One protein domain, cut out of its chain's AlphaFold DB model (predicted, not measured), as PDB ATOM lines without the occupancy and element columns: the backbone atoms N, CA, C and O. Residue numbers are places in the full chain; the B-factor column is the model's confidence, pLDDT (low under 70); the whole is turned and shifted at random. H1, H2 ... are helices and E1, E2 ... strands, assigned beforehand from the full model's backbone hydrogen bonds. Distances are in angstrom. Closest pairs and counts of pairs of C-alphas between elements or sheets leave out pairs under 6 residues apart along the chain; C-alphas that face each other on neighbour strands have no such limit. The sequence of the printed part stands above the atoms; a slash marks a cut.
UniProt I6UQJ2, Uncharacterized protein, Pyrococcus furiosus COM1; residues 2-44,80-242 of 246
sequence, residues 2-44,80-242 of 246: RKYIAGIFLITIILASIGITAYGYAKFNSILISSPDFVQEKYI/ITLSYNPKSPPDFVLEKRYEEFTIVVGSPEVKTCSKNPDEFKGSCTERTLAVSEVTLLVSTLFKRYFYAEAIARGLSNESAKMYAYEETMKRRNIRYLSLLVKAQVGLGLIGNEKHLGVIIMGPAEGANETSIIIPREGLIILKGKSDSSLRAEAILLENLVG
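Overview. This is residues 2 to 44 and 80 to 242 of the 246 residues of an uncharacterized protein of Pyrococcus furiosus COM1 (UniProt I6UQJ2). A twisted sheet of seven strands forms a slab, with H4 and H7 side by side over one face and H5 folding back on residues 139 to 151 of H4. The long H1 reaches away as an arm: its residues 2 to 19 stick out, and its residues 21 to 31 pack on H6. The printed part has 206 residues, with seven named helices and seven named strands in the order H1 E1 E2 H2 E3 H3 H4 H5 E4 H6 E5 E6 E7 H7, class mixed. The mixed sheet runs E1 E2 E6 E7 E5 E3 E4. The whole is compact, with a radius of gyration of the C-alphas of 19.1 A and spans of 64 by 44 by 42 A.

Along the chain. Find C-alpha 2 at (265.764, 245.648, 127.079); from there H1 runs 43.5 A to residue 31. Next come E1, residues 39 to 44, E2, 80 to 84, H2, 90 to 95, E3, 100 to 104, and H3, 108 to 114. From C-alpha 124 at (257.426, 213.263, 170.654) H4 runs 41.8 A to residue 152, with a kink of 26 degrees near residue 142. Then read H5, 157 to 170, 20.1 A; E4, 172 to 175; H6, 179 to 186; E5, 195 to 201, 19.0 A; E6, 211 to 216; and E7, 219 to 223. H7, 227 to 240, 20.4 A, ends at (232.377, 219.973, 170.719).

Arrangement. Look first at the sheet: E1 and E2 are antiparallel (N 41 to O 82, 2.9 A), and so is the hairpin E6 and E7 (N 213 to O 221, 2.8 A). Parallel are E2 and E6 (N 83 to O 212, 2.8 A), E7 and E5 (N 222 to O 199, 2.8 A), E5 and E3 (N 102 to O 196, 2.8 A), and E3 and E4 (N 103 to O 173, 2.9 A). E3, H3 H4 H5, E4 is a strand-helix-strand unit, two parallel neighbours with helices between; E4, H6, E5 is a split one, with E3 between its strands and a right-handed crossover. H4, over E5 and E3 at a height of 10.4 A, and H7, over E2 and E6 at 7.2 A, are on the same face, making two layers. They touch at a shallow tilt of 23 degrees, closest at C-alphas 130 and 231, 4.3 A. H5 touches H4, C-alphas 164 and 146 being 4.6 A apart, and H6 touches H1, C-alphas 183 and 24 being 3.9 A apart. H1, H2, H5 and H6 only graze the sheet; H3 is not on it. In H2, H5, H6 and H7 every O i to N i+4 pair is within hydrogen-bond range; H1 has 25 of 26, H4 24 of 25, and H3 0 of 3, but 4 of 4 O i to N i+3 pairs.

Size, cuts and confidence. The C-alphas of Arg 2 and Ile 44, 66.3 A, are the two farthest apart. Residues 45 to 79 are not printed; C-alphas 44 and 80 are 6.3 A apart across the cut. Of the links printed whole, none is long. Mean pLDDT of the printed part is 91.6; residue 114 is under 70.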
ATOM      1  N   ARG A   2     266.497 246.888 126.697       73.56
ATOM      2  CA  ARG A   2     265.764 245.648 127.079       73.56
ATOM      3  C   ARG A   2     266.336 244.874 128.283       73.56
ATOM      4  O   ARG A   2     265.570 244.464 129.141       73.56
ATOM      5  N   LYS A   3     267.663 244.713 128.376       77.31
ATOM      6  CA  LYS A   3     268.316 244.001 129.497       77.31
ATOM      7  C   LYS A   3     268.157 244.717 130.851       77.31
ATOM      8  O   LYS A   3     268.001 244.053 131.865       77.31
ATOM      9  N   TYR A   4     268.132 246.052 130.855       83.44
ATOM     10  CA  TYR A   4     267.918 246.849 132.071       83.44
ATOM     11  C   TYR A   4     266.461 246.794 132.534       83.44
ATOM     12  O   TYR A   4     266.208 246.609 133.717       83.44
ATOM     13  N   ILE A   5     265.508 246.866 131.598       85.44
ATOM     14  CA  ILE A   5     264.076 246.707 131.897       85.44
ATOM     15  C   ILE A   5     263.805 245.304 132.456       85.44
ATOM     16  O   ILE A   5     263.127 245.175 133.469       85.44
ATOM     17  N   ALA A   6     264.390 244.262 131.854       86.56
ATOM     18  CA  ALA A   6     264.287 242.896 132.365       86.56
ATOM     19  C   ALA A   6     264.901 242.748 133.770       86.56
ATOM     20  O   ALA A   6     264.308 242.097 134.624       86.56
ATOM     21  N   GLY A   7     266.047 243.389 134.032       90.88
ATOM     22  CA  GLY A   7     266.675 243.400 135.356       90.88
ATOM     23  C   GLY A   7     265.814 244.084 136.421       90.88
ATOM     24  O   GLY A   7     265.599 243.519 137.488       90.88
ATOM     25  N   ILE A   8     265.254 245.258 136.116       91.12
ATOM     26  CA  ILE A   8     264.345 245.979 137.023       91.12
ATOM     27  C   ILE A   8     263.074 245.164 137.276       91.12
ATOM     28  O   ILE A   8     262.637 245.048 138.420       91.12
ATOM     29  N   PHE A   9     262.502 244.555 136.236       92.31
ATOM     30  CA  PHE A   9     261.324 243.702 136.368       92.31
ATOM     31  C   PHE A   9     261.596 242.494 137.277       92.31
ATOM     32  O   PHE A   9     260.817 242.229 138.192       92.31
ATOM     33  N   LEU A  10     262.740 241.824 137.102       92.75
ATOM     34  CA  LEU A  10     263.163 240.711 137.957       92.75
ATOM     35  C   LEU A  10     263.323 241.150 139.422       92.75
ATOM     36  O   LEU A  10     262.790 240.503 140.321       92.75
ATOM     37  N   ILE A  11     264.010 242.273 139.663       93.12
ATOM     38  CA  ILE A  11     264.193 242.838 141.008       93.12
ATOM     39  C   ILE A  11     262.837 243.162 141.643       93.12
ATOM     40  O   ILE A  11     262.616 242.854 142.811       93.12
ATOM     41  N   THR A  12     261.910 243.729 140.871       92.12
ATOM     42  CA  THR A  12     260.570 244.090 141.357       92.12
ATOM     43  C   THR A  12     259.779 242.852 141.774       92.12
ATOM     44  O   THR A  12     259.176 242.853 142.843       92.12
ATOM     45  N   ILE A  13     259.827 241.768 140.992       93.00
ATOM     46  CA  ILE A  13     259.174 240.495 141.345       93.00
ATOM     47  C   ILE A  13     259.763 239.911 142.632       93.00
ATOM     48  O   ILE A  13     259.016 239.452 143.501       93.00
ATOM     49  N   ILE A  14     261.091 239.939 142.778       92.12
ATOM     50  CA  ILE A  14     261.772 239.421 143.970       92.12
ATOM     51  C   ILE A  14     261.382 240.244 145.204       92.12
ATOM     52  O   ILE A  14     260.952 239.676 146.208       92.12
ATOM     53  N   LEU A  15     261.467 241.576 145.123       92.94
ATOM     54  CA  LEU A  15     261.101 242.469 146.225       92.94
ATOM     55  C   LEU A  15     259.621 242.340 146.601       92.94
ATOM     56  O   LEU A  15     259.302 242.271 147.786       92.94
ATOM     57  N   ALA A  16     258.725 242.237 145.616       90.12
ATOM     58  CA  ALA A  16     257.301 242.016 145.858       90.12
ATOM     59  C   ALA A  16     257.048 240.683 146.582       90.12
ATOM     60  O   ALA A  16     256.300 240.644 147.558       90.12
ATOM     61  N   SER A  17     257.718 239.606 146.164       88.94
ATOM     62  CA  SER A  17     257.586 238.280 146.787       88.94
ATOM     63  C   SER A  17     258.046 238.284 148.249       88.94
ATOM     64  O   SER A  17     257.375 237.725 149.124       88.94
ATOM     65  N   ILE A  18     259.165 238.959 148.537       91.19
ATOM     66  CA  ILE A  18     259.676 239.138 149.903       91.19
ATOM     67  C   ILE A  18     258.690 239.971 150.729       91.19
ATOM     68  O   ILE A  18     258.337 239.572 151.839       91.19
ATOM     69  N   GLY A  19     258.200 241.085 150.176       91.31
ATOM     70  CA  GLY A  19     257.239 241.967 150.838       91.31
ATOM     71  C   GLY A  19     255.941 241.252 151.221       91.31
ATOM     72  O   GLY A  19     255.505 241.349 152.366       91.31
ATOM     73  N   ILE A  20     255.366 240.466 150.306       91.25
ATOM     74  CA  ILE A  20     254.147 239.676 150.554       91.25
ATOM     75  C   ILE A  20     254.384 238.634 151.654       91.25
ATOM     76  O   ILE A  20     253.564 238.490 152.561       91.25
ATOM     77  N   THR A  21     255.519 237.932 151.607       90.38
ATOM     78  CA  THR A  21     255.858 236.910 152.608       90.38
ATOM     79  C   THR A  21     256.037 237.531 153.994       90.38
ATOM     80  O   THR A  21     255.490 237.024 154.976       90.38
ATOM     81  N   ALA A  22     256.753 238.655 154.081       90.88
ATOM     82  CA  ALA A  22     256.961 239.383 155.330       90.88
ATOM     83  C   ALA A  22     255.642 239.928 155.901       90.88
ATOM     84  O   ALA A  22     255.384 239.783 157.097       90.88
ATOM     85  N   TYR A  23     254.777 240.489 155.050       92.62
ATOM     86  CA  TYR A  23     253.453 240.966 155.450       92.62
ATOM     87  C   TYR A  23     252.574 239.832 155.991       92.62
ATOM     88  O   TYR A  23     252.001 239.954 157.077       92.62
ATOM     89  N   GLY A  24     252.521 238.700 155.284       92.94
ATOM     90  CA  GLY A  24     251.815 237.507 155.747       92.94
ATOM     91  C   GLY A  24     252.329 237.023 157.100       92.94
ATOM     92  O   GLY A  24     251.550 236.768 158.013       92.94
ATOM     93  N   TYR A  25     253.649 236.951 157.270       91.88
ATOM     94  CA  TYR A  25     254.255 236.547 158.537       91.88
ATOM     95  C   TYR A  25     253.910 237.499 159.692       91.88
ATOM     96  O   TYR A  25     253.584 237.049 160.790       91.88
ATOM     97  N   ALA A  26     253.923 238.812 159.452       92.06
ATOM     98  CA  ALA A  26     253.527 239.791 160.461       92.06
ATOM     99  C   ALA A  26     252.059 239.605 160.884       92.06
ATOM    100  O   ALA A  26     251.744 239.637 162.076       92.06
ATOM    101  N   LYS A  27     251.163 239.335 159.924       93.81
ATOM    102  CA  LYS A  27     249.753 239.029 160.205       93.81
ATOM    103  C   LYS A  27     249.575 237.722 160.971       93.81
ATOM    104  O   LYS A  27     248.731 237.674 161.860       93.81
ATOM    105  N   PHE A  28     250.384 236.698 160.707       93.44
ATOM    106  CA  PHE A  28     250.326 235.439 161.451       93.44
ATOM    107  C   PHE A  28     250.457 235.639 162.965       93.44
ATOM    108  O   PHE A  28     249.634 235.130 163.718       93.44
ATOM    109  N   ASN A  29     251.423 236.442 163.417       87.81
ATOM    110  CA  ASN A  29     251.610 236.691 164.849       87.81
ATOM    111  C   ASN A  29     250.391 237.366 165.492       87.81
ATOM    112  O   ASN A  29     250.047 237.046 166.625       87.81
ATOM    113  N   SER A  30     249.705 238.253 164.763       88.88
ATOM    114  CA  SER A  30     248.477 238.889 165.258       88.88
ATOM    115  C   SER A  30     247.308 237.911 165.417       88.88
ATOM    116  O   SER A  30     246.459 238.125 166.269       88.88
ATOM    117  N   ILE A  31     247.290 236.817 164.649       91.44
ATOM    118  CA  ILE A  31     246.249 235.779 164.712       91.44
ATOM    119  C   ILE A  31     246.421 234.877 165.947       91.44
ATOM    120  O   ILE A  31     245.450 234.314 166.443       91.44
ATOM    121  N   LEU A  32     247.648 234.744 166.461       87.25
ATOM    122  CA  LEU A  32     247.949 233.938 167.652       87.25
ATOM    123  C   LEU A  32     247.486 234.579 168.966       87.25
ATOM    124  O   LEU A  32     247.520 233.924 170.012       87.25
ATOM    125  N   ILE A  33     247.119 235.859 168.923       85.19
ATOM    126  CA  ILE A  33     246.672 236.632 170.074       85.19
ATOM    127  C   ILE A  33     245.149 236.696 170.014       85.19
ATOM    128  O   ILE A  33     244.581 237.151 169.024       85.19
ATOM    129  N   SER A  34     244.490 236.237 171.079       77.75
ATOM    130  CA  SER A  34     243.039 236.398 171.204       77.75
ATOM    131  C   SER A  34     242.710 237.886 171.288       77.75
ATOM    132  O   SER A  34     243.283 238.608 172.106       77.75
ATOM    133  N   SER A  35     241.807 238.345 170.427       84.69
ATOM    134  CA  SER A  35     241.370 239.738 170.419       84.69
ATOM    135  C   SER A  35     240.329 239.977 171.531       84.69
ATOM    136  O   SER A  35     239.633 239.033 171.913       84.69
ATOM    137  N   PRO A  36     240.206 241.196 172.096       84.56
ATOM    138  CA  PRO A  36     239.259 241.481 173.184       84.56
ATOM    139  C   PRO A  36     237.781 241.240 172.843       84.56
ATOM    140  O   PRO A  36     236.956 241.136 173.743       84.56
ATOM    141  N   ASP A  37     237.442 241.182 171.557       90.31
ATOM    142  CA  ASP A  37     236.107 240.888 171.029       90.31
ATOM    143  C   ASP A  37     235.815 239.382 170.900       90.31
ATOM    144  O   ASP A  37     234.717 239.005 170.490       90.31
ATOM    145  N   PHE A  38     236.773 238.511 171.233       94.50
ATOM    146  CA  PHE A  38     236.558 237.067 171.205       94.50
ATOM    147  C   PHE A  38     235.738 236.627 172.414       94.50
ATOM    148  O   PHE A  38     235.959 237.081 173.539       94.50
ATOM    149  N   VAL A  39     234.834 235.677 172.190       95.94
ATOM    150  CA  VAL A  39     234.202 234.943 173.284       95.94
ATOM    151  C   VAL A  39     235.245 234.012 173.887       95.94
ATOM    152  O   VAL A  39     236.005 233.384 173.148       95.94
ATOM    153  N   GLN A  40     235.289 233.943 175.216       95.50
ATOM    154  CA  GLN A  40     236.186 233.057 175.946       95.50
ATOM    155  C   GLN A  40     235.391 232.125 176.847       95.50
ATOM    156  O   GLN A  40     234.664 232.569 177.736       95.50
ATOM    157  N   GLU A  41     235.599 230.833 176.657       95.75
ATOM    158  CA  GLU A  41     235.007 229.775 177.462       95.75
ATOM    159  C   GLU A  41     236.112 228.915 178.066       95.75
ATOM    160  O   GLU A  41     237.179 228.728 177.481       95.75
ATOM    161  N   LYS A  42     235.880 228.403 179.274       96.75
ATOM    162  CA  LYS A  42     236.846 227.551 179.970       96.75
ATOM    163  C   LYS A  42     236.296 226.148 180.105       96.75
ATOM    164  O   LYS A  42     235.218 225.945 180.666       96.75
ATOM    165  N   TYR A  43     237.101 225.199 179.658       97.50
ATOM    166  CA  TYR A  43     236.827 223.777 179.741       97.50
ATOM    167  C   TYR A  43     237.871 223.091 180.606       97.50
ATOM    168  O   TYR A  43     239.055 223.438 180.598       97.50
ATOM    169  N   ILE A  44     237.410 222.116 181.375       97.12
ATOM    170  CA  ILE A  44     238.230 221.251 182.201       97.12
ATOM    171  C   ILE A  44     238.212 219.879 181.543       97.12
ATOM    172  O   ILE A  44     237.197 219.184 181.557       97.12
ATOM    173  N   ILE A  80     241.578 224.348 179.660       97.25
ATOM    174  CA  ILE A  80     241.665 224.780 178.269       97.25
ATOM    175  C   ILE A  80     240.790 226.013 178.099       97.25
ATOM    176  O   ILE A  80     239.604 225.993 178.432       97.25
ATOM    177  N   THR A  81     241.380 227.091 177.589       97.06
ATOM    178  CA  THR A  81     240.618 228.288 177.210       97.06
ATOM    179  C   THR A  81     240.257 228.194 175.733       97.06
ATOM    180  O   THR A  81     241.147 228.149 174.888       97.06
ATOM    181  N   LEU A  82     238.968 228.146 175.423       96.88
ATOM    182  CA  LEU A  82     238.441 228.231 174.068       96.88
ATOM    183  C   LEU A  82     238.124 229.695 173.764       96.88
ATOM    184  O   LEU A  82     237.216 230.268 174.358       96.88
ATOM    185  N   SER A  83     238.877 230.289 172.846       96.69
ATOM    186  CA  SER A  83     238.711 231.673 172.407       96.69
ATOM    187  C   SER A  83     238.267 231.700 170.949       96.69
ATOM    188  O   SER A  83     238.993 231.212 170.082       96.69
ATOM    189  N   TYR A  84     237.121 232.293 170.636       96.06
ATOM    190  CA  TYR A  84     236.622 232.322 169.260       96.06
ATOM    191  C   TYR A  84     236.007 233.661 168.866       96.06
ATOM    192  O   TYR A  84     235.435 234.386 169.681       96.06
ATOM    193  N   ASN A  85     236.113 233.984 167.579       95.06
ATOM    194  CA  ASN A  85     235.393 235.103 166.996       95.06
ATOM    195  C   ASN A  85     233.885 234.787 166.997       95.06
ATOM    196  O   ASN A  85     233.511 233.761 166.429       95.06
ATOM    197  N   PRO A  86     233.001 235.645 167.542       93.88
ATOM    198  CA  PRO A  86     231.555 235.395 167.549       93.88
ATOM    199  C   PRO A  86     230.946 235.121 166.162       93.88
ATOM    200  O   PRO A  86     229.912 234.472 166.057       93.88
ATOM    201  N   LYS A  87     231.578 235.605 165.083       93.69
ATOM    202  CA  LYS A  87     231.166 235.342 163.690       93.69
ATOM    203  C   LYS A  87     231.604 233.968 163.172       93.69
ATOM    204  O   LYS A  87     231.323 233.621 162.030       93.69
ATOM    205  N   SER A  88     232.372 233.224 163.955       92.69
ATOM    206  CA  SER A  88     232.939 231.925 163.601       92.69
ATOM    207  C   SER A  88     232.956 231.016 164.836       92.69
ATOM    208  O   SER A  88     234.039 230.664 165.310       92.69
ATOM    209  N   PRO A  89     231.777 230.676 165.393       93.25
ATOM    210  CA  PRO A  89     231.709 229.817 166.565       93.25
ATOM    211  C   PRO A  89     232.204 228.389 166.244       93.25
ATOM    212  O   PRO A  89     232.260 228.005 165.069       93.25
ATOM    213  N   PRO A  90     232.631 227.616 167.260       91.25
ATOM    214  CA  PRO A  90     233.286 226.322 167.055       91.25
ATOM    215  C   PRO A  90     232.438 225.311 166.279       91.25
ATOM    216  O   PRO A  90     232.949 224.664 165.368       91.25
ATOM    217  N   ASP A  91     231.152 225.213 166.610       89.94
ATOM    218  CA  ASP A  91     230.159 224.379 165.931       89.94
ATOM    219  C   ASP A  91     230.072 224.727 164.441       89.94
ATOM    220  O   ASP A  91     230.262 223.866 163.584       89.94
ATOM    221  N   PHE A  92     229.925 226.011 164.117       89.81
ATOM    222  CA  PHE A  92     229.886 226.485 162.738       89.81
ATOM    223  C   PHE A  92     231.167 226.150 161.969       89.81
ATOM    224  O   PHE A  92     231.100 225.691 160.832       89.81
ATOM    225  N   VAL A  93     232.342 226.363 162.568       92.06
ATOM    226  CA  VAL A  93     233.625 226.074 161.908       92.06
ATOM    227  C   VAL A  93     233.825 224.575 161.705       92.06
ATOM    228  O   VAL A  93     234.358 224.171 160.678       92.06
ATOM    229  N   LEU A  94     233.405 223.731 162.642       88.88
ATOM    230  CA  LEU A  94     233.618 222.286 162.546       88.88
ATOM    231  C   LEU A  94     232.566 221.580 161.668       88.88
ATOM    232  O   LEU A  94     232.876 220.570 161.033       88.88
ATOM    233  N   GLU A  95     231.351 222.122 161.569       87.06
ATOM    234  CA  GLU A  95     230.261 221.593 160.733       87.06
ATOM    235  C   GLU A  95     230.202 222.201 159.324       87.06
ATOM    236  O   GLU A  95     229.399 221.785 158.482       87.06
ATOM    237  N   LYS A  96     231.055 223.180 159.011       91.31
ATOM    238  CA  LYS A  96     231.119 223.728 157.658       91.31
ATOM    239  C   LYS A  96     231.784 222.742 156.693       91.31
ATOM    240  O   LYS A  96     232.756 222.052 157.005       91.31
ATOM    241  N   ARG A  97     231.276 222.712 155.459       92.06
ATOM    242  CA  ARG A  97     231.915 222.015 154.338       92.06
ATOM    243  C   ARG A  97     233.042 222.875 153.763       92.06
ATOM    244  O   ARG A  97     232.783 223.954 153.237       92.06
ATOM    245  N   TYR A  98     234.256 222.337 153.774       94.94
ATOM    246  CA  TYR A  98     235.435 222.928 153.139       94.94
ATOM    247  C   TYR A  98     235.834 222.154 151.874       94.94
ATOM    248  O   TYR A  98     235.508 220.974 151.719       94.94
ATOM    249  N   GLU A  99     236.543 222.816 150.963       95.56
ATOM    250  CA  GLU A  99     237.101 222.215 149.748       95.56
ATOM    251  C   GLU A  99     238.361 221.395 150.050       95.56
ATOM    252  O   GLU A  99     238.573 220.355 149.433       95.56
ATOM    253  N   GLU A 100     239.175 221.821 151.020       96.88
ATOM    254  CA  GLU A 100     240.367 221.097 151.471       96.88
ATOM    255  C   GLU A 100     240.719 221.382 152.936       96.88
ATOM    256  O   GLU A 100     240.182 222.308 153.553       96.88
ATOM    257  N   PHE A 101     241.629 220.585 153.509       97.56
ATOM    258  CA  PHE A 101     242.160 220.843 154.847       97.56
ATOM    259  C   PHE A 101     243.676 220.681 154.942       97.56
ATOM    260  O   PHE A 101     244.280 219.809 154.316       97.56
ATOM    261  N   THR A 102     244.296 221.519 155.773       98.06
ATOM    262  CA  THR A 102     245.716 221.445 156.128       98.06
ATOM    263  C   THR A 102     245.880 221.275 157.627       98.06
ATOM    264  O   THR A 102     245.407 222.098 158.405       98.06
ATOM    265  N   ILE A 103     246.647 220.261 158.020       97.31
ATOM    266  CA  ILE A 103     247.111 220.080 159.396       97.31
ATOM    267  C   ILE A 103     248.567 220.523 159.467       97.31
ATOM    268  O   ILE A 103     249.444 219.964 158.796       97.31
ATOM    269  N   VAL A 104     248.824 221.548 160.272       95.94
ATOM    270  CA  VAL A 104     250.167 222.054 160.539       95.94
ATOM    271  C   VAL A 104     250.661 221.449 161.847       95.94
ATOM    272  O   VAL A 104     250.203 221.822 162.921       95.94
ATOM    273  N   VAL A 105     251.601 220.509 161.757       91.81
ATOM    274  CA  VAL A 105     251.974 219.616 162.876       91.81
ATOM    275  C   VAL A 105     252.988 220.213 163.858       91.81
ATOM    276  O   VAL A 105     253.362 219.572 164.842       91.81
ATOM    277  N   GLY A 106     253.461 221.431 163.594       86.31
ATOM    278  CA  GLY A 106     254.515 222.068 164.377       86.31
ATOM    279  C   GLY A 106     255.640 222.664 163.569       86.31
ATOM    280  O   GLY A 106     255.631 222.618 162.340       86.31
ATOM    281  N   SER A 107     256.639 223.193 164.263       83.81
ATOM    282  CA  SER A 107     257.868 223.695 163.672       83.81
ATOM    283  C   SER A 107     258.597 222.578 162.908       83.81
ATOM    284  O   SER A 107     258.449 221.390 163.207       83.81
ATOM    285  N   PRO A 108     259.424 222.925 161.909       80.75
ATOM    286  CA  PRO A 108     260.286 221.949 161.250       80.75
ATOM    287  C   PRO A 108     261.254 221.229 162.204       80.75
ATOM    288  O   PRO A 108     261.743 220.156 161.851       80.75
ATOM    289  N   GLU A 109     261.519 221.796 163.385       74.44
ATOM    290  CA  GLU A 109     262.374 221.200 164.416       74.44
ATOM    291  C   GLU A 109     261.747 219.950 165.018       74.44
ATOM    292  O   GLU A 109     262.484 219.097 165.467       74.44
ATOM    293  N   VAL A 110     260.430 219.739 164.912       70.00
ATOM    294  CA  VAL A 110     259.785 218.467 165.297       70.00
ATOM    295  C   VAL A 110     260.408 217.262 164.575       70.00
ATOM    296  O   VAL A 110     260.333 216.138 165.058       70.00
ATOM    297  N   LYS A 111     261.104 217.463 163.448       70.88
ATOM    298  CA  LYS A 111     261.909 216.408 162.808       70.88
ATOM    299  C   LYS A 111     263.041 215.875 163.696       70.88
ATOM    300  O   LYS A 111     263.557 214.802 163.397       70.88
ATOM    301  N   THR A 112     263.453 216.582 164.748       73.12
ATOM    302  CA  THR A 112     264.418 216.066 165.730       73.12
ATOM    303  C   THR A 112     263.837 214.906 166.524       73.12
ATOM    304  O   THR A 112     264.600 214.020 166.885       73.12
ATOM    305  N   CYS A 113     262.509 214.794 166.655       72.62
ATOM    306  CA  CYS A 113     261.865 213.642 167.292       72.62
ATOM    307  C   CYS A 113     262.255 212.290 166.691       72.62
ATOM    308  O   CYS A 113     262.258 211.291 167.402       72.62
ATOM    309  N   SER A 114     262.575 212.231 165.395       68.00
ATOM    310  CA  SER A 114     263.017 210.992 164.746       68.00
ATOM    311  C   SER A 114     264.535 210.807 164.733       68.00
ATOM    312  O   SER A 114     265.004 209.742 164.341       68.00
ATOM    313  N   LYS A 115     265.307 211.826 165.128       74.25
ATOM    314  CA  LYS A 115     266.776 211.818 165.086       74.25
ATOM    315  C   LYS A 115     267.402 211.746 166.475       74.25
ATOM    316  O   LYS A 115     268.257 210.901 166.698       74.25
ATOM    317  N   ASN A 116     266.984 212.636 167.370       76.75
ATOM    318  CA  ASN A 116     267.412 212.685 168.759       76.75
ATOM    319  C   ASN A 116     266.258 213.212 169.641       76.75
ATOM    320  O   ASN A 116     266.073 214.427 169.743       76.75
ATOM    321  N   PRO A 117     265.452 212.316 170.243       75.12
ATOM    322  CA  PRO A 117     264.321 212.702 171.085       75.12
ATOM    323  C   PRO A 117     264.704 213.574 172.288       75.12
ATOM    324  O   PRO A 117     263.903 214.414 172.689       75.12
ATOM    325  N   ASP A 118     265.920 213.426 172.821       76.12
ATOM    326  CA  ASP A 118     266.375 214.150 174.017       76.12
ATOM    327  C   ASP A 118     266.636 215.645 173.749       76.12
ATOM    328  O   ASP A 118     266.621 216.464 174.665       76.12
ATOM    329  N   GLU A 119     266.834 216.023 172.483       77.31
ATOM    330  CA  GLU A 119     266.996 217.420 172.052       77.31
ATOM    331  C   GLU A 119     265.653 218.108 171.760       77.31
ATOM    332  O   GLU A 119     265.600 219.319 171.526       77.31
ATOM    333  N   PHE A 120     264.548 217.358 171.745       79.25
ATOM    334  CA  PHE A 120     263.234 217.913 171.473       79.25
ATOM    335  C   PHE A 120     262.643 218.565 172.725       79.25
ATOM    336  O   PHE A 120     262.471 217.944 173.772       79.25
ATOM    337  N   LYS A 121     262.249 219.834 172.601       80.50
ATOM    338  CA  LYS A 121     261.538 220.547 173.662       80.50
ATOM    339  C   LYS A 121     260.075 220.086 173.724       80.50
ATOM    340  O   LYS A 121     259.191 220.759 173.190       80.50
ATOM    341  N   GLY A 122     259.830 218.959 174.391       82.44
ATOM    342  CA  GLY A 122     258.497 218.377 174.547       82.44
ATOM    343  C   GLY A 122     258.498 216.849 174.623       82.44
ATOM    344  O   GLY A 122     259.503 216.234 174.960       82.44
ATOM    345  N   SER A 123     257.364 216.228 174.297       84.69
ATOM    346  CA  SER A 123     257.216 214.774 174.159       84.69
ATOM    347  C   SER A 123     256.787 214.408 172.742       84.69
ATOM    348  O   SER A 123     255.661 214.675 172.320       84.69
ATOM    349  N   CYS A 124     257.679 213.733 172.016       83.31
ATOM    350  CA  CYS A 124     257.426 213.263 170.654       83.31
ATOM    351  C   CYS A 124     256.247 212.287 170.571       83.31
ATOM    352  O   CYS A 124     255.459 212.341 169.623       83.31
ATOM    353  N   THR A 125     256.104 211.421 171.577       85.19
ATOM    354  CA  THR A 125     255.009 210.451 171.667       85.19
ATOM    355  C   THR A 125     253.668 211.160 171.816       85.19
ATOM    356  O   THR A 125     252.774 210.951 170.999       85.19
ATOM    357  N   GLU A 126     253.543 212.054 172.800       87.25
ATOM    358  CA  GLU A 126     252.295 212.794 173.044       87.25
ATOM    359  C   GLU A 126     251.940 213.692 171.857       87.25
ATOM    360  O   GLU A 126     250.783 213.757 171.446       87.25
ATOM    361  N   ARG A 127     252.945 214.308 171.224       87.69
ATOM    362  CA  ARG A 127     252.737 215.119 170.025       87.69
ATOM    363  C   ARG A 127     252.202 214.301 168.858       87.69
ATOM    364  O   ARG A 127     251.275 214.729 168.175       87.69
ATOM    365  N   THR A 128     252.781 213.128 168.620       88.00
ATOM    366  CA  THR A 128     252.338 212.224 167.549       88.00
ATOM    367  C   THR A 128     250.908 211.748 167.787       88.00
ATOM    368  O   THR A 128     250.127 211.671 166.836       88.00
ATOM    369  N   LEU A 129     250.542 211.485 169.045       88.12
ATOM    370  CA  LEU A 129     249.171 211.143 169.425       88.12
ATOM    371  C   LEU A 129     248.214 212.313 169.177       88.12
ATOM    372  O   LEU A 129     247.223 212.125 168.480       88.12
ATOM    373  N   ALA A 130     248.547 213.525 169.626       90.88
ATOM    374  CA  ALA A 130     247.718 214.712 169.403       90.88
ATOM    375  C   ALA A 130     247.511 215.005 167.906       90.88
ATOM    376  O   ALA A 130     246.393 215.245 167.455       90.88
ATOM    377  N   VAL A 131     248.575 214.927 167.097       91.69
ATOM    378  CA  VAL A 131     248.484 215.087 165.634       91.69
ATOM    379  C   VAL A 131     247.587 214.013 165.018       91.69
ATOM    380  O   VAL A 131     246.806 214.318 164.113       91.69
ATOM    381  N   SER A 132     247.698 212.768 165.483       91.94
ATOM    382  CA  SER A 132     246.871 211.654 165.011       91.94
ATOM    383  C   SER A 132     245.392 211.860 165.337       91.94
ATOM    384  O   SER A 132     244.567 211.697 164.441       91.94
ATOM    385  N   GLU A 133     245.064 212.277 166.562       91.81
ATOM    386  CA  GLU A 133     243.689 212.555 167.009       91.81
ATOM    387  C   GLU A 133     243.066 213.702 166.208       91.81
ATOM    388  O   GLU A 133     242.028 213.525 165.573       91.81
ATOM    389  N   VAL A 134     243.770 214.833 166.074       93.56
ATOM    390  CA  VAL A 134     243.322 215.949 165.223       93.56
ATOM    391  C   VAL A 134     243.136 215.503 163.770       93.56
ATOM    392  O   VAL A 134     242.163 215.874 163.114       93.56
ATOM    393  N   THR A 135     244.053 214.684 163.245       94.25
ATOM    394  CA  THR A 135     243.944 214.167 161.874       94.25
ATOM    395  C   THR A 135     242.728 213.275 161.702       94.25
ATOM    396  O   THR A 135     242.045 213.384 160.680       94.25
ATOM    397  N   LEU A 136     242.456 212.399 162.667       92.94
ATOM    398  CA  LEU A 136     241.306 211.506 162.648       92.94
ATOM    399  C   LEU A 136     239.999 212.296 162.722       92.94
ATOM    400  O   LEU A 136     239.116 212.060 161.894       92.94
ATOM    401  N   LEU A 137     239.914 213.261 163.636       92.31
ATOM    402  CA  LEU A 137     238.774 214.157 163.789       92.31
ATOM    403  C   LEU A 137     238.472 214.889 162.478       92.31
ATOM    404  O   LEU A 137     237.400 214.708 161.898       92.31
ATOM    405  N   VAL A 138     239.438 215.652 161.956       93.81
ATOM    406  CA  VAL A 138     239.240 216.459 160.740       93.81
ATOM    407  C   VAL A 138     238.924 215.571 159.537       93.81
ATOM    408  O   VAL A 138     238.016 215.863 158.761       93.81
ATOM    409  N   SER A 139     239.617 214.436 159.400       94.44
ATOM    410  CA  SER A 139     239.328 213.488 158.319       94.44
ATOM    411  C   SER A 139     237.922 212.900 158.435       94.44
ATOM    412  O   SER A 139     237.299 212.624 157.413       94.44
ATOM    413  N   THR A 140     237.410 212.684 159.647       92.75
ATOM    414  CA  THR A 140     236.058 212.151 159.853       92.75
ATOM    415  C   THR A 140     234.992 213.176 159.490       92.75
ATOM    416  O   THR A 140     234.034 212.815 158.805       92.75
ATOM    417  N   LEU A 141     235.195 214.449 159.848       90.75
ATOM    418  CA  LEU A 141     234.317 215.546 159.425       90.75
ATOM    419  C   LEU A 141     234.198 215.588 157.894       90.75
ATOM    420  O   LEU A 141     233.094 215.592 157.356       90.75
ATOM    421  N   PHE A 142     235.320 215.490 157.177       93.38
ATOM    422  CA  PHE A 142     235.326 215.462 155.708       93.38
ATOM    423  C   PHE A 142     234.671 214.205 155.122       93.38
ATOM    424  O   PHE A 142     233.847 214.302 154.207       93.38
ATOM    425  N   LYS A 143     234.995 213.022 155.658       94.25
ATOM    426  CA  LYS A 143     234.410 211.752 155.202       94.25
ATOM    427  C   LYS A 143     232.893 211.749 155.339       94.25
ATOM    428  O   LYS A 143     232.228 211.219 154.455       94.25
ATOM    429  N   ARG A 144     232.338 212.346 156.400       91.69
ATOM    430  CA  ARG A 144     230.883 212.435 156.609       91.69
ATOM    431  C   ARG A 144     230.184 213.094 155.417       91.69
ATOM    432  O   ARG A 144     229.179 212.562 154.948       91.69
ATOM    433  N   TYR A 145     230.736 214.187 154.885       91.31
ATOM    434  CA  TYR A 145     230.162 214.879 153.725       91.31
ATOM    435  C   TYR A 145     230.220 214.032 152.457       91.31
ATOM    436  O   TYR A 145     229.204 213.851 151.789       91.31
ATOM    437  N   PHE A 146     231.390 213.479 152.132       94.44
ATOM    438  CA  PHE A 146     231.544 212.682 150.914       94.44
ATOM    439  C   PHE A 146     230.786 211.355 150.978       94.44
ATOM    440  O   PHE A 146     230.298 210.877 149.957       94.44
ATOM    441  N   TYR A 147     230.632 210.783 152.172       95.94
ATOM    442  CA  TYR A 147     229.790 209.613 152.380       95.94
ATOM    443  C   TYR A 147     228.322 209.943 152.095       95.94
ATOM    444  O   TYR A 147     227.688 209.249 151.303       95.94
ATOM    445  N   ALA A 148     227.795 211.030 152.670       93.94
ATOM    446  CA  ALA A 148     226.425 211.472 152.406       93.94
ATOM    447  C   ALA A 148     226.195 211.773 150.912       93.94
ATOM    448  O   ALA A 148     225.177 211.373 150.350       93.94
ATOM    449  N   GLU A 149     227.167 212.406 150.249       94.31
ATOM    450  CA  GLU A 149     227.143 212.672 148.807       94.31
ATOM    451  C   GLU A 149     227.103 211.377 147.972       94.31
ATOM    452  O   GLU A 149     226.326 211.279 147.024       94.31
ATOM    453  N   ALA A 150     227.898 210.364 148.326       96.00
ATOM    454  CA  ALA A 150     227.897 209.069 147.643       96.00
ATOM    455  C   ALA A 150     226.591 208.290 147.836       96.00
ATOM    456  O   ALA A 150     226.069 207.726 146.875       96.00
ATOM    457  N   ILE A 151     226.036 208.288 149.051       97.38
ATOM    458  CA  ILE A 151     224.738 207.656 149.322       97.38
ATOM    459  C   ILE A 151     223.628 208.344 148.524       97.38
ATOM    460  O   ILE A 151     222.820 207.664 147.895       97.38
ATOM    461  N   ALA A 152     223.624 209.680 148.458       96.69
ATOM    462  CA  ALA A 152     222.662 210.434 147.649       96.69
ATOM    463  C   ALA A 152     222.770 210.130 146.141       96.69
ATOM    464  O   ALA A 152     221.792 210.273 145.410       96.69
ATOM    465  N   ARG A 153     223.938 209.674 145.674       96.38
ATOM    466  CA  ARG A 153     224.174 209.200 144.298       96.38
ATOM    467  C   ARG A 153     223.790 207.733 144.068       96.38
ATOM    468  O   ARG A 153     223.953 207.244 142.955       96.38
ATOM    469  N   GLY A 154     223.300 207.032 145.090       96.75
ATOM    470  CA  GLY A 154     222.868 205.637 144.994       96.75
ATOM    471  C   GLY A 154     223.994 204.606 145.099       96.75
ATOM    472  O   GLY A 154     223.794 203.454 144.720       96.75
ATOM    473  N   LEU A 155     225.177 204.985 145.596       96.50
ATOM    474  CA  LEU A 155     226.252 204.022 145.851       96.50
ATOM    475  C   LEU A 155     225.889 203.113 147.037       96.50
ATOM    476  O   LEU A 155     225.206 203.527 147.974       96.50
ATOM    477  N   SER A 156     226.404 201.880 147.025       97.25
ATOM    478  CA  SER A 156     226.330 200.995 148.191       97.25
ATOM    479  C   SER A 156     227.119 201.579 149.368       97.25
ATOM    480  O   SER A 156     228.006 202.414 149.189       97.25
ATOM    481  N   ASN A 157     226.840 201.107 150.583       96.19
ATOM    482  CA  ASN A 157     227.547 201.552 151.787       96.19
ATOM    483  C   ASN A 157     229.077 201.364 151.673       96.19
ATOM    484  O   ASN A 157     229.851 202.261 152.004       96.19
ATOM    485  N   GLU A 158     229.527 200.221 151.155       96.62
ATOM    486  CA  GLU A 158     230.954 199.923 150.970       96.62
ATOM    487  C   GLU A 158     231.603 200.860 149.946       96.62
ATOM    488  O   GLU A 158     232.644 201.460 150.226       96.62
ATOM    489  N   SER A 159     230.958 201.059 148.793       96.00
ATOM    490  CA  SER A 159     231.439 201.986 147.765       96.00
ATOM    491  C   SER A 159     231.425 203.437 148.251       96.00
ATOM    492  O   SER A 159     232.360 204.181 147.971       96.00
ATOM    493  N   ALA A 160     230.417 203.837 149.030       96.31
ATOM    494  CA  ALA A 160     230.323 205.170 149.617       96.31
ATOM    495  C   ALA A 160     231.438 205.433 150.638       96.31
ATOM    496  O   ALA A 160     232.024 206.516 150.643       96.31
ATOM    497  N   LYS A 161     231.788 204.441 151.468       96.44
ATOM    498  CA  LYS A 161     232.934 204.529 152.388       96.44
ATOM    499  C   LYS A 161     234.254 204.686 151.639       96.44
ATOM    500  O   LYS A 161     235.064 205.529 152.026       96.44
ATOM    501  N   MET A 162     234.461 203.908 150.574       96.75
ATOM    502  CA  MET A 162     235.676 204.005 149.761       96.75
ATOM    503  C   MET A 162     235.772 205.368 149.067       96.75
ATOM    504  O   MET A 162     236.790 206.045 149.186       96.75
ATOM    505  N   TYR A 163     234.679 205.823 148.447       96.81
ATOM    506  CA  TYR A 163     234.587 207.151 147.841       96.81
ATOM    507  C   TYR A 163     234.918 208.260 148.846       96.81
ATOM    508  O   TYR A 163     235.755 209.123 148.580       96.81
ATOM    509  N   ALA A 164     234.319 208.211 150.039       96.19
ATOM    510  CA  ALA A 164     234.567 209.196 151.082       96.19
ATOM    511  C   ALA A 164     236.028 209.217 151.537       96.19
ATOM    512  O   ALA A 164     236.597 210.289 151.761       96.19
ATOM    513  N   TYR A 165     236.649 208.043 151.663       96.25
ATOM    514  CA  TYR A 165     238.062 207.921 151.992       96.25
ATOM    515  C   TYR A 165     238.952 208.545 150.910       96.25
ATOM    516  O   TYR A 165     239.784 209.394 151.236       96.25
ATOM    517  N   GLU A 166     238.756 208.178 149.644       96.75
ATOM    518  CA  GLU A 166     239.554 208.686 148.524       96.75
ATOM    519  C   GLU A 166     239.439 210.203 148.379       96.75
ATOM    520  O   GLU A 166     240.455 210.896 148.296       96.75
ATOM    521  N   GLU A 167     238.218 210.740 148.395       96.12
ATOM    522  CA  GLU A 167     237.997 212.178 148.251       96.12
ATOM    523  C   GLU A 167     238.590 212.971 149.419       96.12
ATOM    524  O   GLU A 167     239.158 214.045 149.200       96.12
ATOM    525  N   THR A 168     238.538 212.425 150.637       95.81
ATOM    526  CA  THR A 168     239.170 213.036 151.814       95.81
ATOM    527  C   THR A 168     240.692 213.027 151.691       95.81
ATOM    528  O   THR A 168     241.332 214.049 151.931       95.81
ATOM    529  N   MET A 169     241.295 211.900 151.297       94.75
ATOM    530  CA  MET A 169     242.754 211.798 151.185       94.75
ATOM    531  C   MET A 169     243.321 212.689 150.076       94.75
ATOM    532  O   MET A 169     244.382 213.275 150.272       94.75
ATOM    533  N   LYS A 170     242.602 212.871 148.957       96.06
ATOM    534  CA  LYS A 170     242.994 213.799 147.875       96.06
ATOM    535  C   LYS A 170     243.086 215.262 148.330       96.06
ATOM    536  O   LYS A 170     243.822 216.036 147.732       96.06
ATOM    537  N   ARG A 171     242.337 215.634 149.371       95.81
ATOM    538  CA  ARG A 171     242.183 217.011 149.884       95.81
ATOM    539  C   ARG A 171     242.903 217.254 151.209       95.81
ATOM    540  O   ARG A 171     242.802 218.334 151.789       95.81
ATOM    541  N   ARG A 172     243.608 216.236 151.706       96.44
ATOM    542  CA  ARG A 172     244.372 216.287 152.949       96.44
ATOM    543  C   ARG A 172     245.776 216.800 152.677       96.44
ATOM    544  O   ARG A 172     246.553 216.169 151.965       96.44
ATOM    545  N   ASN A 173     246.155 217.864 153.370       96.62
ATOM    546  CA  ASN A 173     247.517 218.376 153.385       96.62
ATOM    547  C   ASN A 173     248.117 218.288 154.793       96.62
ATOM    548  O   ASN A 173     247.491 218.663 155.781       96.62
ATOM    549  N   ILE A 174     249.368 217.833 154.888       94.31
ATOM    550  CA  ILE A 174     250.171 217.922 156.116       94.31
ATOM    551  C   ILE A 174     251.377 218.813 155.843       94.31
ATOM    552  O   ILE A 174     252.069 218.663 154.827       94.31
ATOM    553  N   ARG A 175     251.610 219.778 156.734       94.94
ATOM    554  CA  ARG A 175     252.675 220.781 156.614       94.94
ATOM    555  C   ARG A 175     253.355 221.019 157.963       94.94
ATOM    556  O   ARG A 175     252.787 220.757 159.016       94.94
ATOM    557  N   TYR A 176     254.566 221.564 157.913       92.94
ATOM    558  CA  TYR A 176     255.241 222.136 159.079       92.94
ATOM    559  C   TYR A 176     255.028 223.653 159.097       92.94
ATOM    560  O   TYR A 176     254.899 224.270 158.041       92.94
ATOM    561  N   LEU A 177     255.047 224.258 160.280       92.69
ATOM    562  CA  LEU A 177     254.894 225.685 160.556       92.69
ATOM    563  C   LEU A 177     256.162 226.468 160.164       92.69
ATOM    564  O   LEU A 177     256.817 227.112 160.983       92.69
ATOM    565  N   SER A 178     256.538 226.368 158.890       92.94
ATOM    566  CA  SER A 178     257.636 227.121 158.284       92.94
ATOM    567  C   SER A 178     257.268 228.596 158.104       92.94
ATOM    568  O   SER A 178     256.100 228.973 158.200       92.94
ATOM    569  N   LEU A 179     258.258 229.437 157.780       91.44
ATOM    570  CA  LEU A 179     258.032 230.852 157.458       91.44
ATOM    571  C   LEU A 179     256.952 231.030 156.376       91.44
ATOM    572  O   LEU A 179     256.058 231.859 156.525       91.44
ATOM    573  N   LEU A 180     257.010 230.212 155.320       93.12
ATOM    574  CA  LEU A 180     256.062 230.266 154.210       93.12
ATOM    575  C   LEU A 180     254.650 229.857 154.646       93.12
ATOM    576  O   LEU A 180     253.693 230.529 154.286       93.12
ATOM    577  N   VAL A 181     254.514 228.807 155.460       95.62
ATOM    578  CA  VAL A 181     253.200 228.373 155.964       95.62
ATOM    579  C   VAL A 181     252.604 229.417 156.904       95.62
ATOM    580  O   VAL A 181     251.427 229.742 156.783       95.62
ATOM    581  N   LYS A 182     253.415 230.020 157.781       95.25
ATOM    582  CA  LYS A 182     252.986 231.157 158.609       95.25
ATOM    583  C   LYS A 182     252.490 232.309 157.733       95.25
ATOM    584  O   LYS A 182     251.402 232.825 157.969       95.25
ATOM    585  N   ALA A 183     253.230 232.664 156.680       95.19
ATOM    586  CA  ALA A 183     252.803 233.694 155.740       95.19
ATOM    587  C   ALA A 183     251.491 233.332 155.025       95.19
ATOM    588  O   ALA A 183     250.596 234.169 154.956       95.19
ATOM    589  N   GLN A 184     251.329 232.090 154.562       96.94
ATOM    590  CA  GLN A 184     250.093 231.605 153.936       96.94
ATOM    591  C   GLN A 184     248.886 231.706 154.878       96.94
ATOM    592  O   GLN A 184     247.827 232.171 154.461       96.94
ATOM    593  N   VAL A 185     249.045 231.336 156.150       96.94
ATOM    594  CA  VAL A 185     247.996 231.495 157.171       96.94
ATOM    595  C   VAL A 185     247.686 232.976 157.400       96.94
ATOM    596  O   VAL A 185     246.519 233.371 157.420       96.94
ATOM    597  N   GLY A 186     248.707 233.821 157.537       95.38
ATOM    598  CA  GLY A 186     248.526 235.259 157.749       95.38
ATOM    599  C   GLY A 186     247.858 235.982 156.576       95.38
ATOM    600  O   GLY A 186     247.076 236.901 156.796       95.38
ATOM    601  N   LEU A 187     248.109 235.528 155.346       95.25
ATOM    602  CA  LEU A 187     247.466 236.022 154.122       95.25
ATOM    603  C   LEU A 187     246.062 235.442 153.889       95.25
ATOM    604  O   LEU A 187     245.390 235.867 152.957       95.25
ATOM    605  N   GLY A 188     245.617 234.473 154.695       95.81
ATOM    606  CA  GLY A 188     244.326 233.810 154.501       95.81
ATOM    607  C   GLY A 188     244.305 232.779 153.374       95.81
ATOM    608  O   GLY A 188     243.230 232.353 152.974       95.81
ATOM    609  N   LEU A 189     245.465 232.348 152.872       96.00
ATOM    610  CA  LEU A 189     245.559 231.250 151.902       96.00
ATOM    611  C   LEU A 189     245.300 229.891 152.560       96.00
ATOM    612  O   LEU A 189     244.755 229.007 151.917       96.00
ATOM    613  N   ILE A 190     245.672 229.749 153.836       97.19
ATOM    614  CA  ILE A 190     245.291 228.626 154.699       97.19
ATOM    615  C   ILE A 190     244.401 229.175 155.812       97.19
ATOM    616  O   ILE A 190     244.716 230.201 156.426       97.19
ATOM    617  N   GLY A 191     243.314 228.467 156.098       96.81
ATOM    618  CA  GLY A 191     242.362 228.856 157.122       96.81
ATOM    619  C   GLY A 191     241.434 229.962 156.644       96.81
ATOM    620  O   GLY A 191     241.606 231.119 157.035       96.81
ATOM    621  N   ASN A 192     240.518 229.608 155.746       96.81
ATOM    622  CA  ASN A 192     239.523 230.483 155.128       96.81
ATOM    623  C   ASN A 192     238.231 229.697 154.842       96.81
ATOM    624  O   ASN A 192     238.117 228.519 155.169       96.81
ATOM    625  N   GLU A 193     237.279 230.333 154.167       95.88
ATOM    626  CA  GLU A 193     235.957 229.768 153.877       95.88
ATOM    627  C   GLU A 193     235.925 228.490 153.027       95.88
ATOM    628  O   GLU A 193     234.927 227.769 153.023       95.88
ATOM    629  N   LYS A 194     237.022 228.184 152.333       96.62
ATOM    630  CA  LYS A 194     237.193 226.992 151.496       96.62
ATOM    631  C   LYS A 194     238.243 226.032 152.044       96.62
ATOM    632  O   LYS A 194     238.267 224.872 151.647       96.62
ATOM    633  N   HIS A 195     239.095 226.485 152.960       97.50
ATOM    634  CA  HIS A 195     240.256 225.742 153.431       97.50
ATOM    635  C   HIS A 195     240.307 225.712 154.952       97.50
ATOM    636  O   HIS A 195     240.711 226.696 155.574       97.50
ATOM    637  N   LEU A 196     240.005 224.555 155.545       97.94
ATOM    638  CA  LEU A 196     240.208 224.336 156.974       97.94
ATOM    639  C   LEU A 196     241.704 224.183 157.294       97.94
ATOM    640  O   LEU A 196     242.349 223.218 156.892       97.94
ATOM    641  N   GLY A 197     242.271 225.124 158.034       97.81
ATOM    642  CA  GLY A 197     243.600 225.036 158.623       97.81
ATOM    643  C   GLY A 197     243.509 224.695 160.104       97.81
ATOM    644  O   GLY A 197     242.897 225.443 160.860       97.81
ATOM    645  N   VAL A 198     244.167 223.616 160.529       97.81
ATOM    646  CA  VAL A 198     244.372 223.313 161.951       97.81
ATOM    647  C   VAL A 198     245.857 223.401 162.267       97.81
ATOM    648  O   VAL A 198     246.667 222.686 161.674       97.81
ATOM    649  N   ILE A 199     246.227 224.298 163.177       96.94
ATOM    650  CA  ILE A 199     247.618 224.557 163.552       96.94
ATOM    651  C   ILE A 199     247.873 224.034 164.955       96.94
ATOM    652  O   ILE A 199     247.207 224.450 165.891       96.94
ATOM    653  N   ILE A 200     248.866 223.160 165.096       95.44
ATOM    654  CA  ILE A 200     249.251 222.545 166.366       95.44
ATOM    655  C   ILE A 200     250.558 223.184 166.845       95.44
ATOM    656  O   ILE A 200     251.601 223.059 166.193       95.44
ATOM    657  N   MET A 201     250.499 223.883 167.979       94.25
ATOM    658  CA  MET A 201     251.614 224.603 168.596       94.25
ATOM    659  C   MET A 201     251.861 224.096 170.015       94.25
ATOM    660  O   MET A 201     251.072 224.344 170.919       94.25
ATOM    661  N   GLY A 202     252.980 223.413 170.219       91.75
ATOM    662  CA  GLY A 202     253.440 222.947 171.521       91.75
ATOM    663  C   GLY A 202     254.563 223.815 172.109       91.75
ATOM    664  O   GLY A 202     254.828 224.934 171.646       91.75
ATOM    665  N   PRO A 203     255.289 223.291 173.113       88.25
ATOM    666  CA  PRO A 203     256.360 224.015 173.805       88.25
ATOM    667  C   PRO A 203     257.522 224.435 172.893       88.25
ATOM    668  O   PRO A 203     258.148 225.479 173.126       88.25
ATOM    669  N   ALA A 204     257.808 223.629 171.865       87.19
ATOM    670  CA  ALA A 204     258.809 223.909 170.836       87.19
ATOM    671  C   ALA A 204     258.447 225.142 169.990       87.19
ATOM    672  O   ALA A 204     259.322 225.879 169.550       87.19
ATOM    673  N   GLU A 205     257.156 225.428 169.814       89.19
ATOM    674  CA  GLU A 205     256.659 226.600 169.085       89.19
ATOM    675  C   GLU A 205     256.461 227.833 169.981       89.19
ATOM    676  O   GLU A 205     256.009 228.873 169.500       89.19
ATOM    677  N   GLY A 206     256.801 227.730 171.270       87.38
ATOM    678  CA  GLY A 206     256.662 228.814 172.242       87.38
ATOM    679  C   GLY A 206     255.283 228.907 172.896       87.38
ATOM    680  O   GLY A 206     254.987 229.932 173.507       87.38
ATOM    681  N   ALA A 207     254.443 227.869 172.799       90.56
ATOM    682  CA  ALA A 207     253.182 227.834 173.533       90.56
ATOM    683  C   ALA A 207     253.443 227.800 175.050       90.56
ATOM    684  O   ALA A 207     254.183 226.958 175.562       90.56
ATOM    685  N   ASN A 208     252.853 228.755 175.765       90.81
ATOM    686  CA  ASN A 208     253.019 228.971 177.206       90.81
ATOM    687  C   ASN A 208     251.715 228.788 178.003       90.81
ATOM    688  O   ASN A 208     251.741 228.751 179.234       90.81
ATOM    689  N   GLU A 209     250.596 228.645 177.303       93.00
ATOM    690  CA  GLU A 209     249.251 228.428 177.824       93.00
ATOM    691  C   GLU A 209     248.603 227.253 177.083       93.00
ATOM    692  O   GLU A 209     249.142 226.815 176.069       93.00
ATOM    693  N   THR A 210     247.497 226.734 177.621       95.88
ATOM    694  CA  THR A 210     246.668 225.693 176.994       95.88
ATOM    695  C   THR A 210     245.378 226.347 176.504       95.88
ATOM    696  O   THR A 210     244.557 226.801 177.310       95.88
ATOM    697  N   SER A 211     245.226 226.474 175.190       96.50
ATOM    698  CA  SER A 211     244.123 227.217 174.581       96.50
ATOM    699  C   SER A 211     243.826 226.768 173.156       96.50
ATOM    700  O   SER A 211     244.741 226.516 172.371       96.50
ATOM    701  N   ILE A 212     242.548 226.807 172.796       97.25
ATOM    702  CA  ILE A 212     242.062 226.657 171.427       97.25
ATOM    703  C   ILE A 212     241.629 228.034 170.939       97.25
ATOM    704  O   ILE A 212     240.812 228.684 171.583       97.25
ATOM    705  N   ILE A 213     242.160 228.483 169.804       96.88
ATOM    706  CA  ILE A 213     241.824 229.778 169.209       96.88
ATOM    707  C   ILE A 213     241.168 229.554 167.847       96.88
ATOM    708  O   ILE A 213     241.761 228.928 166.966       96.88
ATOM    709  N   ILE A 214     239.975 230.114 167.655       97.25
ATOM    710  CA  ILE A 214     239.246 230.138 166.380       97.25
ATOM    711  C   ILE A 214     239.104 231.604 165.947       97.25
ATOM    712  O   ILE A 214     238.102 232.264 166.228       97.25
ATOM    713  N   PRO A 215     240.143 232.174 165.312       95.81
ATOM    714  CA  PRO A 215     240.202 233.610 165.046       95.81
ATOM    715  C   PRO A 215     239.271 234.056 163.915       95.81
ATOM    716  O   PRO A 215     238.901 235.230 163.825       95.81
ATOM    717  N   ARG A 216     238.938 233.129 163.018       95.19
ATOM    718  CA  ARG A 216     238.054 233.316 161.872       95.19
ATOM    719  C   ARG A 216     237.628 231.959 161.340       95.19
ATOM    720  O   ARG A 216     238.208 230.929 161.679       95.19
ATOM    721  N   GLU A 217     236.678 231.997 160.426       95.06
ATOM    722  CA  GLU A 217     236.202 230.818 159.736       95.06
ATOM    723  C   GLU A 217     237.330 230.051 159.024       95.06
ATOM    724  O   GLU A 217     238.183 230.633 158.348       95.06
ATOM    725  N   GLY A 218     237.321 228.730 159.200       96.31
ATOM    726  CA  GLY A 218     238.284 227.824 158.592       96.31
ATOM    727  C   GLY A 218     239.632 227.776 159.294       96.31
ATOM    728  O   GLY A 218     240.477 227.017 158.853       96.31
ATOM    729  N   LEU A 219     239.887 228.520 160.373       97.75
ATOM    730  CA  LEU A 219     241.165 228.447 161.086       97.75
ATOM    731  C   LEU A 219     240.966 228.035 162.544       97.75
ATOM    732  O   LEU A 219     240.257 228.705 163.284       97.75
ATOM    733  N   ILE A 220     241.653 226.971 162.956       97.62
ATOM    734  CA  ILE A 220     241.723 226.503 164.342       97.62
ATOM    735  C   ILE A 220     243.193 226.436 164.751       97.62
ATOM    736  O   ILE A 220     244.033 225.915 164.012       97.62
ATOM    737  N   ILE A 221     243.518 226.960 165.927       97.19
ATOM    738  CA  ILE A 221     244.872 226.955 166.479       97.19
ATOM    739  C   ILE A 221     244.829 226.306 167.855       97.19
ATOM    740  O   ILE A 221     244.148 226.791 168.751       97.19
ATOM    741  N   LEU A 222     245.573 225.217 168.007       96.88
ATOM    742  CA  LEU A 222     245.779 224.482 169.247       96.88
ATOM    743  C   LEU A 222     247.114 224.926 169.842       96.88
ATOM    744  O   LEU A 222     248.151 224.793 169.184       96.88
ATOM    745  N   LYS A 223     247.095 225.507 171.039       95.69
ATOM    746  CA  LYS A 223     248.289 225.977 171.747       95.69
ATOM    747  C   LYS A 223     248.387 225.233 173.062       95.69
ATOM    748  O   LYS A 223     247.737 225.638 174.009       95.69
ATOM    749  N   GLY A 224     249.259 224.236 173.139       93.94
ATOM    750  CA  GLY A 224     249.465 223.453 174.347       93.94
ATOM    751  C   GLY A 224     250.746 223.836 175.081       93.94
ATOM    752  O   GLY A 224     251.846 223.702 174.540       93.94
ATOM    753  N   LYS A 225     250.630 224.208 176.361       93.31
ATOM    754  CA  LYS A 225     251.776 224.399 177.274       93.31
ATOM    755  C   LYS A 225     252.646 223.137 177.416       93.31
ATOM    756  O   LYS A 225     253.814 223.231 177.786       93.31
ATOM    757  N   SER A 226     252.083 221.964 177.136       91.50
ATOM    758  CA  SER A 226     252.778 220.679 176.977       91.50
ATOM    759  C   SER A 226     252.192 219.895 175.801       91.50
ATOM    760  O   SER A 226     251.019 220.071 175.465       91.50
ATOM    761  N   ASP A 227     252.943 218.956 175.218       89.06
ATOM    762  CA  ASP A 227     252.381 218.090 174.168       89.06
ATOM    763  C   ASP A 227     251.248 217.188 174.688       89.06
ATOM    764  O   ASP A 227     250.318 216.877 173.952       89.06
ATOM    765  N   SER A 228     251.247 216.838 175.980       87.50
ATOM    766  CA  SER A 228     250.113 216.137 176.599       87.50
ATOM    767  C   SER A 228     248.846 216.998 176.675       87.50
ATOM    768  O   SER A 228     247.739 216.474 176.574       87.50
ATOM    769  N   SER A 229     248.986 218.323 176.810       92.25
ATOM    770  CA  SER A 229     247.847 219.245 176.774       92.25
ATOM    771  C   SER A 229     247.286 219.436 175.361       92.25
ATOM    772  O   SER A 229     246.077 219.572 175.228       92.25
ATOM    773  N   LEU A 230     248.116 219.328 174.309       91.69
ATOM    774  CA  LEU A 230     247.645 219.328 172.912       91.69
ATOM    775  C   LEU A 230     246.678 218.175 172.640       91.69
ATOM    776  O   LEU A 230     245.702 218.319 171.909       91.69
ATOM    777  N   ARG A 231     246.946 217.018 173.248       90.38
ATOM    778  CA  ARG A 231     246.055 215.866 173.175       90.38
ATOM    779  C   ARG A 231     244.706 216.162 173.841       90.38
ATOM    780  O   ARG A 231     243.659 215.920 173.258       90.38
ATOM    781  N   ALA A 232     244.721 216.767 175.030       92.81
ATOM    782  CA  ALA A 232     243.496 217.192 175.710       92.81
ATOM    783  C   ALA A 232     242.682 218.219 174.890       92.81
ATOM    784  O   ALA A 232     241.454 218.188 174.920       92.81
ATOM    785  N   GLU A 233     243.347 219.094 174.131       93.25
ATOM    786  CA  GLU A 233     242.693 220.027 173.202       93.25
ATOM    787  C   GLU A 233     242.020 219.313 172.024       93.25
ATOM    788  O   GLU A 233     240.906 219.677 171.651       93.25
ATOM    789  N   ALA A 234     242.653 218.275 171.467       91.94
ATOM    790  CA  ALA A 234     242.045 217.451 170.424       91.94
ATOM    791  C   ALA A 234     240.754 216.780 170.924       91.94
ATOM    792  O   ALA A 234     239.720 216.878 170.267       91.94
ATOM    793  N   ILE A 235     240.785 216.206 172.130       92.38
ATOM    794  CA  ILE A 235     239.607 215.607 172.776       92.38
ATOM    795  C   ILE A 235     238.499 216.639 173.030       92.38
ATOM    796  O   ILE A 235     237.320 216.337 172.850       92.38
ATOM    797  N   LEU A 236     238.846 217.869 173.425       94.88
ATOM    798  CA  LEU A 236     237.853 218.940 173.549       94.88
ATOM    799  C   LEU A 236     237.187 219.229 172.198       94.88
ATOM    800  O   LEU A 236     235.965 219.337 172.148       94.88
ATOM    801  N   LEU A 237     237.950 219.305 171.102       93.00
ATOM    802  CA  LEU A 237     237.358 219.485 169.773       93.00
ATOM    803  C   LEU A 237     236.414 218.337 169.400       93.00
ATOM    804  O   LEU A 237     235.339 218.609 168.879       93.00
ATOM    805  N   GLU A 238     236.790 217.085 169.673       90.19
ATOM    806  CA  GLU A 238     235.927 215.914 169.447       90.19
ATOM    807  C   GLU A 238     234.604 216.036 170.214       90.19
ATOM    808  O   GLU A 238     233.526 215.850 169.644       90.19
ATOM    809  N   ASN A 239     234.678 216.437 171.486       90.81
ATOM    810  CA  ASN A 239     233.505 216.643 172.325       90.81
ATOM    811  C   ASN A 239     232.582 217.748 171.783       90.81
ATOM    812  O   ASN A 239     231.369 217.551 171.751       90.81
ATOM    813  N   LEU A 240     233.145 218.857 171.288       88.31
ATOM    814  CA  LEU A 240     232.377 219.973 170.719       88.31
ATOM    815  C   LEU A 240     231.581 219.587 169.460       88.31
ATOM    816  O   LEU A 240     230.529 220.168 169.218       88.31
ATOM    817  N   VAL A 241     232.038 218.601 168.678       84.06
ATOM    818  CA  VAL A 241     231.290 218.077 167.510       84.06
ATOM    819  C   VAL A 241     230.425 216.858 167.824       84.06
ATOM    820  O   VAL A 241     229.814 216.286 166.918       84.06
ATOM    821  N   GLY A 242     230.395 216.408 169.079       79.06
ATOM    822  CA  GLY A 242     229.682 215.192 169.470       79.06
ATOM    823  C   GLY A 242     230.257 213.915 168.845       79.06
ATOM    824  O   GLY A 242     229.524 212.943 168.656       79.06
TER     825      GLY A 242